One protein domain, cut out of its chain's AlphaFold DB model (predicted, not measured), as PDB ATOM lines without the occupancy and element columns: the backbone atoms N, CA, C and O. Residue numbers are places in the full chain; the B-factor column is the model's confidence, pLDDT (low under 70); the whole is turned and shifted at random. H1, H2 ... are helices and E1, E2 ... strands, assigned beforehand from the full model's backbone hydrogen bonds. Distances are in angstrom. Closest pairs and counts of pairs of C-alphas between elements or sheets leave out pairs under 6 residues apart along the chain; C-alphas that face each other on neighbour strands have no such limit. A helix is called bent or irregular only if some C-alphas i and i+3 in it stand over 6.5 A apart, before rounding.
ATOM      1  N   ALA A  29     137.396 120.778 153.756       92.56
ATOM      2  CA  ALA A  29     138.688 120.569 153.111       92.56
ATOM      3  C   ALA A  29     138.569 120.379 151.588       92.56
ATOM      4  O   ALA A  29     139.403 120.888 150.850       92.56
ATOM      5  N   ALA A  30     137.546 119.679 151.088       93.19
ATOM      6  CA  ALA A  30     137.318 119.529 149.647       93.19
ATOM      7  C   ALA A  30     136.996 120.876 148.967       93.19
ATOM      8  O   ALA A  30     137.522 121.179 147.892       93.19
ATOM      9  N   VAL A  31     136.191 121.718 149.621       92.88
ATOM     10  CA  VAL A  31     135.923 123.087 149.158       92.88
ATOM     11  C   VAL A  31     137.214 123.907 149.144       92.88
ATOM     12  O   VAL A  31     137.534 124.510 148.121       92.88
ATOM     13  N   ASP A  32     137.998 123.864 150.222       95.00
ATOM     14  CA  ASP A  32     139.280 124.573 150.310       95.00
ATOM     15  C   ASP A  32     140.264 124.106 149.228       95.00
ATOM     16  O   ASP A  32     140.934 124.924 148.602       95.00
ATOM     17  N   LEU A  33     140.323 122.799 148.950       95.75
ATOM     18  CA  LEU A  33     141.153 122.239 147.882       95.75
ATOM     19  C   LEU A  33     140.737 122.784 146.508       95.75
ATOM     20  O   LEU A  33     141.598 123.186 145.723       95.75
ATOM     21  N   SER A  34     139.429 122.842 146.240       95.69
ATOM     22  CA  SER A  34     138.882 123.419 145.005       95.69
ATOM     23  C   SER A  34     139.305 124.878 144.857       95.69
ATOM     24  O   SER A  34     139.884 125.257 143.841       95.69
ATOM     25  N   LEU A  35     139.079 125.685 145.897       95.12
ATOM     26  CA  LEU A  35     139.388 127.115 145.902       95.12
ATOM     27  C   LEU A  35     140.888 127.380 145.744       95.12
ATOM     28  O   LEU A  35     141.283 128.262 144.980       95.12
ATOM     29  N   ASN A  36     141.732 126.604 146.425       96.00
ATOM     30  CA  ASN A  36     143.182 126.734 146.324       96.00
ATOM     31  C   ASN A  36     143.670 126.456 144.899       96.00
ATOM     32  O   ASN A  36     144.454 127.240 144.358       96.00
ATOM     33  N   PHE A  37     143.188 125.385 144.264       96.00
ATOM     34  CA  PHE A  37     143.559 125.073 142.885       96.00
ATOM     35  C   PHE A  37     142.963 126.045 141.871       96.00
ATOM     36  O   PHE A  37     143.681 126.460 140.964       96.00
ATOM     37  N   GLN A  38     141.720 126.496 142.048       94.75
ATOM     38  CA  GLN A  38     141.156 127.575 141.235       94.75
ATOM     39  C   GLN A  38     142.038 128.830 141.307       94.75
ATOM     40  O   GLN A  38     142.412 129.384 140.276       94.75
ATOM     41  N   HIS A  39     142.443 129.249 142.511       93.00
ATOM     42  CA  HIS A  39     143.299 130.423 142.692       93.00
ATOM     43  C   HIS A  39     144.677 130.256 142.043       93.00
ATOM     44  O   HIS A  39     145.221 131.208 141.479       93.00
ATOM     45  N   PHE A  40     145.252 129.062 142.161       92.31
ATOM     46  CA  PHE A  40     146.571 128.733 141.640       92.31
ATOM     47  C   PHE A  40     146.596 128.635 140.105       92.31
ATOM     48  O   PHE A  40     147.561 129.096 139.487       92.31
ATOM     49  N   LEU A  41     145.544 128.074 139.501       93.69
ATOM     50  CA  LEU A  41     145.520 127.686 138.089       93.69
ATOM     51  C   LEU A  41     144.746 128.668 137.203       93.69
ATOM     52  O   LEU A  41     145.270 129.102 136.183       93.69
ATOM     53  N   LEU A  42     143.533 129.084 137.580       86.12
ATOM     54  CA  LEU A  42     142.663 129.868 136.683       86.12
ATOM     55  C   LEU A  42     143.207 131.266 136.361       86.12
ATOM     56  O   LEU A  42     142.779 131.894 135.403       86.12
ATOM     57  N   LYS A  43     144.180 131.765 137.127       81.56
ATOM     58  CA  LYS A  43     144.829 133.056 136.857       81.56
ATOM     59  C   LYS A  43     145.816 133.036 135.683       81.56
ATOM     60  O   LYS A  43     146.375 134.086 135.378       81.56
ATOM     61  N   LYS A  44     146.107 131.870 135.099       79.88
ATOM     62  CA  LYS A  44     147.239 131.680 134.176       79.88
ATOM     63  C   LYS A  44     146.856 131.136 132.793       79.88
ATOM     64  O   LYS A  44     147.763 130.777 132.059       79.88
ATOM     65  N   ASP A  45     145.567 131.072 132.445       87.88
ATOM     66  CA  ASP A  45     145.075 130.424 131.213       87.88
ATOM     67  C   ASP A  45     145.683 129.023 130.991       87.88
ATOM     68  O   ASP A  45     146.188 128.710 129.916       87.88
ATOM     69  N   VAL A  46     145.677 128.186 132.033       96.12
ATOM     70  CA  VAL A  46     146.354 126.879 132.021       96.12
ATOM     71  C   VAL A  46     145.697 125.932 131.019       96.12
ATOM     72  O   VAL A  46     144.473 125.782 131.003       96.12
ATOM     73  N   THR A  47     146.507 125.253 130.220       96.75
ATOM     74  CA  THR A  47     146.054 124.287 129.218       96.75
ATOM     75  C   THR A  47     145.780 122.907 129.819       96.75
ATOM     76  O   THR A  47     146.277 122.540 130.886       96.75
ATOM     77  N   LEU A  48     145.017 122.084 129.097       96.12
ATOM     78  CA  LEU A  48     144.839 120.666 129.427       96.12
ATOM     79  C   LEU A  48     146.173 119.915 129.540       96.12
ATOM     80  O   LEU A  48     146.346 119.123 130.463       96.12
ATOM     81  N   PHE A  49     147.117 120.190 128.638       95.31
ATOM     82  CA  PHE A  49     148.436 119.561 128.650       95.31
ATOM     83  C   PHE A  49     149.220 119.905 129.923       95.31
ATOM     84  O   PHE A  49     149.746 119.009 130.577       95.31
ATOM     85  N   GLU A  50     149.238 121.175 130.330       96.81
ATOM     86  CA  GLU A  50     149.919 121.603 131.559       96.81
ATOM     87  C   GLU A  50     149.290 120.995 132.821       96.81
ATOM     88  O   GLU A  50     150.000 120.680 133.780       96.81
ATOM     89  N   ILE A  51     147.965 120.791 132.834       97.19
ATOM     90  CA  ILE A  51     147.307 120.059 133.923       97.19
ATOM     91  C   ILE A  51     147.756 118.596 133.937       97.19
ATOM     92  O   ILE A  51     148.113 118.098 135.001       97.19
ATOM     93  N   GLU A  52     147.790 117.914 132.794       95.94
ATOM     94  CA  GLU A  52     148.255 116.522 132.712       95.94
ATOM     95  C   GLU A  52     149.746 116.390 133.098       95.94
ATOM     96  O   GLU A  52     150.113 115.451 133.807       95.94
ATOM     97  N   GLU A  53     150.601 117.358 132.746       96.94
ATOM     98  CA  GLU A  53     152.005 117.399 133.190       96.94
ATOM     99  C   GLU A  53     152.143 117.577 134.708       96.94
ATOM    100  O   GLU A  53     153.011 116.957 135.336       96.94
ATOM    101  N   LEU A  54     151.316 118.433 135.315       97.12
ATOM    102  CA  LEU A  54     151.421 118.747 136.736       97.12
ATOM    103  C   LEU A  54     150.744 117.695 137.622       97.12
ATOM    104  O   LEU A  54     151.308 117.296 138.642       97.12
ATOM    105  N   PHE A  55     149.548 117.244 137.259       97.06
ATOM    106  CA  PHE A  55     148.718 116.339 138.061       97.06
ATOM    107  C   PHE A  55     148.895 114.861 137.677       97.06
ATOM    108  O   PHE A  55     148.479 113.985 138.437       97.06
ATOM    109  N   GLY A  56     149.570 114.577 136.560       95.75
ATOM    110  CA  GLY A  56     149.745 113.233 136.019       95.75
ATOM    111  C   GLY A  56     148.541 112.772 135.193       95.75
ATOM    112  O   GLY A  56     147.596 113.525 134.950       95.75
ATOM    113  N   GLU A  57     148.570 111.508 134.773       94.00
ATOM    114  CA  GLU A  57     147.509 110.914 133.954       94.00
ATOM    115  C   GLU A  57     146.168 110.865 134.720       94.00
ATOM    116  O   GLU A  57     146.119 110.320 135.829       94.00
ATOM    117  N   PRO A  58     145.079 111.431 134.166       95.69
ATOM    118  CA  PRO A  58     143.768 111.389 134.799       95.69
ATOM    119  C   PRO A  58     143.134 110.002 134.688       95.69
ATOM    120  O   PRO A  58     143.260 109.318 133.676       95.69
ATOM    121  N   GLN A  59     142.358 109.604 135.697       95.81
ATOM    122  CA  GLN A  59     141.643 108.321 135.667       95.81
ATOM    123  C   GLN A  59     140.456 108.303 134.699       95.81
ATOM    124  O   GLN A  59     140.023 107.231 134.282       95.81
ATOM    125  N   ALA A  60     139.904 109.468 134.366       95.25
ATOM    126  CA  ALA A  60     138.892 109.591 133.327       95.25
ATOM    127  C   ALA A  60     139.041 110.921 132.593       95.25
ATOM    128  O   ALA A  60     139.390 111.936 133.199       95.25
ATOM    129  N   LYS A  61     138.732 110.895 131.297       96.12
ATOM    130  CA  LYS A  61     138.739 112.034 130.380       96.12
ATOM    131  C   LYS A  61     137.552 111.894 129.435       96.12
ATOM    132  O   LYS A  61     137.291 110.803 128.939       96.12
ATOM    133  N   SER A  62     136.801 112.970 129.232       94.62
ATOM    134  CA  SER A  62     135.681 112.987 128.290       94.62
ATOM    135  C   SER A  62     136.146 113.354 126.881       94.62
ATOM    136  O   SER A  62     136.888 114.323 126.734       94.62
ATOM    137  N   ASP A  63     135.590 112.715 125.855       82.50
ATOM    138  CA  ASP A  63     135.902 112.994 124.440       82.50
ATOM    139  C   ASP A  63     135.063 114.140 123.827       82.50
ATOM    140  O   ASP A  63     134.857 114.214 122.617       82.50
ATOM    141  N   GLY A  64     134.508 115.022 124.663       80.44
ATOM    142  CA  GLY A  64     133.583 116.071 124.237       80.44
ATOM    143  C   GLY A  64     134.262 117.273 123.571       80.44
ATOM    144  O   GLY A  64     135.307 117.743 124.011       80.44
ATOM    145  N   HIS A  65     133.605 117.835 122.555       85.75
ATOM    146  CA  HIS A  65     133.865 119.177 122.031       85.75
ATOM    147  C   HIS A  65     132.572 120.005 122.153       85.75
ATOM    148  O   HIS A  65     131.494 119.465 121.896       85.75
ATOM    149  N   PRO A  66     132.620 121.283 122.575       91.94
ATOM    150  CA  PRO A  66     133.803 122.107 122.847       91.94
ATOM    151  C   PRO A  66     134.351 121.978 124.279       91.94
ATOM    152  O   PRO A  66     135.159 122.799 124.701       91.94
ATOM    153  N   LYS A  67     133.896 120.988 125.055       95.81
ATOM    154  CA  LYS A  67     134.222 120.853 126.478       95.81
ATOM    155  C   LYS A  67     134.859 119.505 126.788       95.81
ATOM    156  O   LYS A  67     134.229 118.472 126.572       95.81
ATOM    157  N   VAL A  68     136.023 119.547 127.428       97.06
ATOM    158  CA  VAL A  68     136.694 118.372 127.998       97.06
ATOM    159  C   VAL A  68     136.641 118.452 129.517       97.06
ATOM    160  O   VAL A  68     136.808 119.516 130.106       97.06
ATOM    161  N   VAL A  69     136.403 117.322 130.170       97.00
ATOM    162  CA  VAL A  69     136.480 117.165 131.618       97.00
ATOM    163  C   VAL A  69     137.410 116.003 131.913       97.00
ATOM    164  O   VAL A  69     137.266 114.935 131.315       97.00
ATOM    165  N   ILE A  70     138.339 116.204 132.843       97.38
ATOM    166  CA  ILE A  70     139.167 115.130 133.396       97.38
ATOM    167  C   ILE A  70     138.935 115.021 134.898       97.38
ATOM    168  O   ILE A  70     138.564 116.005 135.547       97.38
ATOM    169  N   SER A  71     139.169 113.838 135.453       96.69
ATOM    170  CA  SER A  71     138.983 113.607 136.881       96.69
ATOM    171  C   SER A  71     140.064 112.746 137.509       96.69
ATOM    172  O   SER A  71     140.532 111.785 136.895       96.69
ATOM    173  N   TYR A  72     140.328 113.030 138.781       96.25
ATOM    174  CA  TYR A  72     141.185 112.249 139.651       96.25
ATOM    175  C   TYR A  72     140.434 111.792 140.895       96.25
ATOM    176  O   TYR A  72     139.752 112.573 141.557       96.25
ATOM    177  N   VAL A  73     140.597 110.519 141.241       93.19
ATOM    178  CA  VAL A  73     139.946 109.883 142.391       93.19
ATOM    179  C   VAL A  73     140.980 109.557 143.458       93.19
ATOM    180  O   VAL A  73     142.122 109.211 143.147       93.19
ATOM    181  N   GLY A  74     140.598 109.641 144.730       91.81
ATOM    182  CA  GLY A  74     141.391 109.043 145.807       91.81
ATOM    183  C   GLY A  74     142.719 109.751 146.085       91.81
ATOM    184  O   GLY A  74     143.593 109.180 146.732       91.81
ATOM    185  N   GLY A  75     142.902 110.977 145.583       91.94
ATOM    186  CA  GLY A  75     144.161 111.711 145.723       91.94
ATOM    187  C   GLY A  75     145.309 111.160 144.873       91.94
ATOM    188  O   GLY A  75     146.463 111.488 145.139       91.94
ATOM    189  N   ASP A  76     145.031 110.330 143.861       93.56
ATOM    190  CA  ASP A  76     146.065 109.763 142.979       93.56
ATOM    191  C   ASP A  76     146.893 110.846 142.273       93.56
ATOM    192  O   ASP A  76     148.101 110.672 142.119       93.56
ATOM    193  N   PHE A  77     146.272 111.993 141.967       95.06
ATOM    194  CA  PHE A  77     146.942 113.185 141.431       95.06
ATOM    195  C   PHE A  77     148.111 113.676 142.302       95.06
ATOM    196  O   PHE A  77     148.984 114.403 141.835       95.06
ATOM    197  N   TYR A  78     148.129 113.294 143.583       95.69
ATOM    198  CA  TYR A  78     149.212 113.555 144.518       95.69
ATOM    199  C   TYR A  78     149.995 112.272 144.826       95.69
ATOM    200  O   TYR A  78     151.196 112.215 144.585       95.69
ATOM    201  N   TRP A  79     149.354 111.207 145.320       92.19
ATOM    202  CA  TRP A  79     150.070 110.036 145.854       92.19
ATOM    203  C   TRP A  79     150.800 109.185 144.813       92.19
ATOM    204  O   TRP A  79     151.780 108.528 145.168       92.19
ATOM    205  N   LYS A  80     150.336 109.176 143.559       93.06
ATOM    206  CA  LYS A  80     150.968 108.442 142.448       93.06
ATOM    207  C   LYS A  80     151.802 109.345 141.538       93.06
ATOM    208  O   LYS A  80     152.328 108.886 140.530       93.06
ATOM    209  N   ASN A  81     151.921 110.621 141.889       95.44
ATOM    210  CA  ASN A  81     152.618 111.613 141.090       95.44
ATOM    211  C   ASN A  81     154.117 111.659 141.439       95.44
ATOM    212  O   ASN A  81     154.557 111.152 142.477       95.44
ATOM    213  N   SER A  82     154.913 112.275 140.567       95.69
ATOM    214  CA  SER A  82     156.349 112.459 140.775       95.69
ATOM    215  C   SER A  82     156.631 113.292 142.030       95.69
ATOM    216  O   SER A  82     155.865 114.185 142.391       95.69
ATOM    217  N   GLU A  83     157.769 113.054 142.688       96.44
ATOM    218  CA  GLU A  83     158.156 113.815 143.886       96.44
ATOM    219  C   GLU A  83     158.225 115.328 143.614       96.44
ATOM    220  O   GLU A  83     157.789 116.136 144.437       96.44
ATOM    221  N   LYS A  84     158.728 115.711 142.433       95.75
ATOM    222  CA  LYS A  84     158.796 117.108 141.986       95.75
ATOM    223  C   LYS A  84     157.407 117.753 141.985       95.75
ATOM    224  O   LYS A  84     157.230 118.801 142.598       95.75
ATOM    225  N   ASN A  85     156.434 117.123 141.331       97.12
ATOM    226  CA  ASN A  85     155.081 117.663 141.217       97.12
ATOM    227  C   ASN A  85     154.350 117.640 142.558       97.12
ATOM    228  O   ASN A  85     153.684 118.609 142.913       97.12
ATOM    229  N   ARG A  86     154.543 116.584 143.358       96.50
ATOM    230  CA  ARG A  86     153.991 116.503 144.714       96.50
ATOM    231  C   ARG A  86     154.374 117.708 145.560       96.50
ATOM    232  O   ARG A  86     153.491 118.294 146.168       96.50
ATOM    233  N   LYS A  87     155.645 118.121 145.550       96.38
ATOM    234  CA  LYS A  87     156.104 119.300 146.309       96.38
ATOM    235  C   LYS A  87     155.408 120.594 145.883       96.38
ATOM    236  O   LYS A  87     155.147 121.443 146.727       96.38
ATOM    237  N   ILE A  88     155.098 120.743 144.595       95.81
ATOM    238  CA  ILE A  88     154.347 121.899 144.084       95.81
ATOM    239  C   ILE A  88     152.910 121.846 144.616       95.81
ATOM    240  O   ILE A  88     152.430 122.801 145.228       95.81
ATOM    241  N   LEU A  89     152.250 120.700 144.437       96.69
ATOM    242  CA  LEU A  89     150.852 120.490 144.814       96.69
ATOM    243  C   LEU A  89     150.621 120.586 146.326       96.69
ATOM    244  O   LEU A  89     149.593 121.103 146.754       96.69
ATOM    245  N   GLU A  90     151.577 120.141 147.139       96.31
ATOM    246  CA  GLU A  90     151.483 120.117 148.602       96.31
ATOM    247  C   GLU A  90     151.202 121.497 149.206       96.31
ATOM    248  O   GLU A  90     150.468 121.603 150.182       96.31
ATOM    249  N   THR A  91     151.703 122.567 148.583       95.31
ATOM    250  CA  THR A  91     151.465 123.948 149.042       95.31
ATOM    251  C   THR A  91     150.026 124.431 148.834       95.31
ATOM    252  O   THR A  91     149.615 125.430 149.422       95.31
ATOM    253  N   HIS A  92     149.255 123.716 148.014       95.62
ATOM    254  CA  HIS A  92     147.873 124.035 147.664       95.62
ATOM    255  C   HIS A  92     146.867 123.024 148.235       95.62
ATOM    256  O   HIS A  92     145.668 123.307 148.268       95.62
ATOM    257  N   ILE A  93     147.330 121.869 148.716       96.06
ATOM    258  CA  ILE A  93     146.476 120.849 149.325       96.06
ATOM    259  C   ILE A  93     146.243 121.192 150.807       96.06
ATOM    260  O   ILE A  93     147.206 121.357 151.557       96.06
ATOM    261  N   PRO A  94     144.984 121.257 151.279       95.19
ATOM    262  CA  PRO A  94     144.690 121.445 152.694       95.19
ATOM    263  C   PRO A  94     145.352 120.382 153.568       95.19
ATOM    264  O   PRO A  94     145.292 119.186 153.275       95.19
ATOM    265  N   LYS A  95     145.913 120.816 154.702       93.81
ATOM    266  CA  LYS A  95     146.630 119.954 155.654       93.81
ATOM    267  C   LYS A  95     145.829 118.714 156.063       93.81
ATOM    268  O   LYS A  95     146.409 117.641 156.178       93.81
ATOM    269  N   TYR A  96     144.506 118.853 156.191       93.19
ATOM    270  CA  TYR A  96     143.581 117.747 156.447       93.19
ATOM    271  C   TYR A  96     143.857 116.537 155.543       93.19
ATOM    272  O   TYR A  96     143.979 115.420 156.030       93.19
ATOM    273  N   PHE A  97     144.020 116.740 154.236       93.75
ATOM    274  CA  PHE A  97     144.266 115.644 153.302       93.75
ATOM    275  C   PHE A  97     145.686 115.061 153.399       93.75
ATOM    276  O   PHE A  97     145.887 113.880 153.130       93.75
ATOM    277  N   LEU A  98     146.672 115.872 153.790       93.75
ATOM    278  CA  LEU A  98     148.077 115.461 153.887       93.75
ATOM    279  C   LEU A  98     148.382 114.667 155.165       93.75
ATOM    280  O   LEU A  98     149.310 113.864 155.179       93.75
ATOM    281  N   GLU A  99     147.605 114.869 156.231       91.50
ATOM    282  CA  GLU A  99     147.801 114.195 157.522       91.50
ATOM    283  C   GLU A  99     147.510 112.692 157.474       91.50
ATOM    284  O   GLU A  99     148.147 111.914 158.183       91.50
ATOM    285  N   ASN A 100     146.562 112.270 156.635       88.69
ATOM    286  CA  ASN A 100     146.236 110.864 156.441       88.69
ATOM    287  C   ASN A 100     145.803 110.620 154.993       88.69
ATOM    288  O   ASN A 100     144.834 111.209 154.521       88.69
ATOM    289  N   LYS A 101     146.474 109.684 154.312       86.94
ATOM    290  CA  LYS A 101     146.126 109.263 152.951       86.94
ATOM    291  C   LYS A 101     144.652 108.869 152.818       86.94
ATOM    292  O   LYS A 101     144.037 109.188 151.804       86.94
ATOM    293  N   ASP A 102     144.071 108.250 153.842       90.50
ATOM    294  CA  ASP A 102     142.669 107.825 153.819       90.50
ATOM    295  C   ASP A 102     141.678 108.991 153.762       90.50
ATOM    296  O   ASP A 102     140.536 108.807 153.332       90.50
ATOM    297  N   ASN A 103     142.101 110.210 154.109       91.88
ATOM    298  CA  ASN A 103     141.260 111.400 153.984       91.88
ATOM    299  C   ASN A 103     140.928 111.701 152.516       91.88
ATOM    300  O   ASN A 103     139.913 112.338 152.231       91.88
ATOM    301  N   PHE A 104     141.716 111.173 151.575       91.31
ATOM    302  CA  PHE A 104     141.417 111.229 150.152       91.31
ATOM    303  C   PHE A 104     140.454 110.140 149.657       91.31
ATOM    304  O   PHE A 104     140.011 110.254 148.519       91.31
ATOM    305  N   ASN A 105     140.068 109.123 150.445       81.75
ATOM    306  CA  ASN A 105     139.317 107.939 149.963       81.75
ATOM    307  C   ASN A 105     137.923 108.236 149.368       81.75
ATOM    308  O   ASN A 105     137.236 107.329 148.901       81.75
ATOM    309  N   LYS A 106     137.495 109.500 149.363       82.56
ATOM    310  CA  LYS A 106     136.287 109.987 148.681       82.56
ATOM    311  C   LYS A 106     136.493 111.317 147.949       82.56
ATOM    312  O   LYS A 106     135.509 111.915 147.545       82.56
ATOM    313  N   CYS A 107     137.741 111.762 147.822       90.12
ATOM    314  CA  CYS A 107     138.121 112.950 147.075       90.12
ATOM    315  C   CYS A 107     137.955 112.665 145.585       90.12
ATOM    316  O   CYS A 107     138.577 111.734 145.058       90.12
ATOM    317  N   PHE A 108     137.163 113.489 144.916       94.19
ATOM    318  CA  PHE A 108     137.047 113.476 143.466       94.19
ATOM    319  C   PHE A 108     137.316 114.865 142.915       94.19
ATOM    320  O   PHE A 108     136.488 115.763 143.039       94.19
ATOM    321  N   LEU A 109     138.496 115.027 142.329       97.00
ATOM    322  CA  LEU A 109     138.965 116.280 141.765       97.00
ATOM    323  C   LEU A 109     138.670 116.303 140.268       97.00
ATOM    324  O   LEU A 109     139.106 115.420 139.536       97.00
ATOM    325  N   LEU A 110     137.946 117.314 139.819       97.25
ATOM    326  CA  LEU A 110     137.531 117.543 138.445       97.25
ATOM    327  C   LEU A 110     138.188 118.803 137.907       97.25
ATOM    328  O   LEU A 110     138.156 119.843 138.563       97.25
ATOM    329  N   PHE A 111     138.674 118.725 136.675       97.62
ATOM    330  CA  PHE A 111     139.059 119.889 135.890       97.62
ATOM    331  C   PHE A 111     138.188 119.947 134.644       97.62
ATOM    332  O   PHE A 111     138.042 118.959 133.922       97.62
ATOM    333  N   SER A 112     137.587 121.105 134.409       97.19
ATOM    334  CA  SER A 112     136.752 121.390 133.251       97.19
ATOM    335  C   SER A 112     137.492 122.345 132.335       97.19
ATOM    336  O   SER A 112     137.923 123.404 132.781       97.19
ATOM    337  N   PHE A 113     137.538 122.030 131.047       97.38
ATOM    338  CA  PHE A 113     138.201 122.824 130.024       97.38
ATOM    339  C   PHE A 113     137.222 123.216 128.928       97.38
ATOM    340  O   PHE A 113     136.321 122.445 128.586       97.38
ATOM    341  N   LEU A 114     137.424 124.398 128.360       96.94
ATOM    342  CA  LEU A 114     136.723 124.866 127.172       96.94
ATOM    343  C   LEU A 114     137.716 125.035 126.033       96.94
ATOM    344  O   LEU A 114     138.855 125.447 126.244       96.94
ATOM    345  N   TYR A 115     137.279 124.686 124.831       96.81
ATOM    346  CA  TYR A 115     138.073 124.875 123.634       96.81
ATOM    347  C   TYR A 115     138.180 126.363 123.287       96.81
ATOM    348  O   TYR A 115     137.162 127.038 123.134       96.81
ATOM    349  N   ASP A 116     139.408 126.851 123.152       95.75
ATOM    350  CA  ASP A 116     139.732 128.175 122.635       95.75
ATOM    351  C   ASP A 116     140.140 128.036 121.162       95.75
ATOM    352  O   ASP A 116     141.202 127.497 120.837       95.75
ATOM    353  N   GLU A 117     139.285 128.516 120.257       94.94
ATOM    354  CA  GLU A 117     139.527 128.449 118.811       94.94
ATOM    355  C   GLU A 117     140.726 129.293 118.363       94.94
ATOM    356  O   GLU A 117     141.394 128.935 117.393       94.94
ATOM    357  N   ALA A 118     141.025 130.398 119.053       94.69
ATOM    358  CA  ALA A 118     142.118 131.289 118.678       94.69
ATOM    359  C   ALA A 118     143.483 130.676 119.010       94.69
ATOM    360  O   ALA A 118     144.450 130.892 118.277       94.69
ATOM    361  N   ARG A 119     143.556 129.912 120.105       93.25
ATOM    362  CA  ARG A 119     144.770 129.200 120.537       93.25
ATOM    363  C   ARG A 119     144.841 127.767 120.018       93.25
ATOM    364  O   ARG A 119     145.923 127.194 120.006       93.25
ATOM    365  N   ASN A 120     143.719 127.213 119.547       93.88
ATOM    366  CA  ASN A 120     143.580 125.810 119.149       93.88
ATOM    367  C   ASN A 120     143.929 124.850 120.307       93.88
ATOM    368  O   ASN A 120     144.596 123.829 120.123       93.88
ATOM    369  N   GLU A 121     143.484 125.196 121.518       95.06
ATOM    370  CA  GLU A 121     143.813 124.505 122.770       95.06
ATOM    371  C   GLU A 121     142.602 124.426 123.707       95.06
ATOM    372  O   GLU A 121     141.664 125.216 123.621       95.06
ATOM    373  N   TYR A 122     142.621 123.469 124.637       96.44
ATOM    374  CA  TYR A 122     141.653 123.398 125.732       96.44
ATOM    375  C   TYR A 122     142.188 124.161 126.941       96.44
ATOM    376  O   TYR A 122     143.176 123.738 127.545       96.44
ATOM    377  N   ILE A 123     141.517 125.252 127.307       96.81
ATOM    378  CA  ILE A 123     141.895 126.123 128.421       96.81
ATOM    379  C   ILE A 123     141.044 125.794 129.641       96.81
ATOM    380  O   ILE A 123     139.837 125.551 129.541       96.81
ATOM    381  N   LEU A 124     141.686 125.757 130.805       97.31
ATOM    382  CA  LEU A 124     141.038 125.472 132.071       97.31
ATOM    383  C   LEU A 124     139.958 126.519 132.352       97.31
ATOM    384  O   LEU A 124     140.225 127.713 132.437       97.31
ATOM    385  N   ASN A 125     138.737 126.037 132.536       95.88
ATOM    386  CA  ASN A 125     137.564 126.844 132.834       95.88
ATOM    387  C   ASN A 125     137.143 126.724 134.302       95.88
ATOM    388  O   ASN A 125     136.688 127.703 134.883       95.88
ATOM    389  N   ASP A 126     137.247 125.532 134.898       95.69
ATOM    390  CA  ASP A 126     136.846 125.331 136.294       95.69
ATOM    391  C   ASP A 126     137.571 124.149 136.953       95.69
ATOM    392  O   ASP A 126     138.008 123.217 136.272       95.69
ATOM    393  N   VAL A 127     137.655 124.181 138.283       96.62
ATOM    394  CA  VAL A 127     138.208 123.125 139.138       96.62
ATOM    395  C   VAL A 127     137.256 122.867 140.296       96.62
ATOM    396  O   VAL A 127     136.861 123.799 140.992       96.62
ATOM    397  N   PHE A 128     136.919 121.603 140.542       95.56
ATOM    398  CA  PHE A 128     135.991 121.230 141.607       95.56
ATOM    399  C   PHE A 128     136.425 119.961 142.331       95.56
ATOM    400  O   PHE A 128     136.897 119.021 141.702       95.56
ATOM    401  N   CYS A 129     136.219 119.903 143.642       93.81
ATOM    402  CA  CYS A 129     136.463 118.734 144.471       93.81
ATOM    403  C   CYS A 129     135.285 118.459 145.413       93.81
ATOM    404  O   CYS A 129     134.764 119.376 146.049       93.81
ATOM    405  N   TYR A 130     134.922 117.179 145.550       85.50
ATOM    406  CA  TYR A 130     133.938 116.669 146.517       85.50
ATOM    407  C   TYR A 130     134.453 115.473 147.330       85.50
ATOM    408  O   TYR A 130     135.471 114.885 146.900       85.50
TER     409      TYR A 130
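What this domain is: This is residues 29 to 130 of the 130 residues of an uncharacterized protein of Fusobacterium necrophorum subsp. funduliforme (UniProt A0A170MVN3). A strongly twisted sheet of three long strands has two helices, H1 and H2, over one face, and the short helices H3 to H6 gather toward one end of it, where the chain passes from E1 to E2. The printed part has 102 residues, with six named helices and three named strands in the order H1 H2 E1 H3 H4 H5 H6 E2 E3. The sheet, order E1 - E2 - E3, is antiparallel; the class is mixed, helices and strands. The whole is compact, radius of gyration of the C-alphas 13.2 A, yet elongated, spanning 43 by 24 by 23 A.

Where its parts are: H1, residues 29 to 44, begins at C-alpha 29 (138.688, 120.569, 153.111) and is 23.6 A long; it is only just irregular, C-alphas 40 and 43 being 6.7 A apart. H2 is residues 48 to 55, E1 67 to 73 (20.2 A), H3 76 to 79, H4 83 to 90, H5 95 to 99 and H6 101 to 104. E2, 108 to 116, is 25.6 A long; E3, 121 to 129, is 23.6 A and ends at C-alpha 129 (136.463, 118.734, 144.471).

How they stand to each other: N 70 and O 111 of E1 and E2 are 3.0 A apart, within hydrogen-bond range; in the hairpin E2 and E3, N 110 and O 128 are 2.7 A apart. E3 bends by 51 degrees at residue 125. H1 is on the sheet, over E3, at a height over the sheet of 7.2 A; the closest C-alphas, Ser 34 and Phe 128, are 5.0 A apart. H2 is on the same face; C-alphas Leu 48 and Tyr 122 of E3, the closest, are 5.6 A apart. H3 only grazes the sheet with residues 76 to 78 and touches H4, closest C-alphas Tyr 78 and Arg 86, 5.6 A. H5 and H6 only just touch, only at the corner, with 3 pairs of C-alphas within 8 A, the closest Phe 97 and Asn 103, 5.2 A. O i to N i+4 pairs are within range throughout H2 and H5, 10 of 12 in H1 and 3 of 4 in H4; H3 and H6 are too short for one.

The domain as a whole: The C-alphas farthest apart, Asn 100 and Ala 118, are 43.1 A apart. The printed part has no cut; the link H2 to E1 is long, 11 residues. Mean pLDDT of the printed part is 93.8, and no printed residue is under 70.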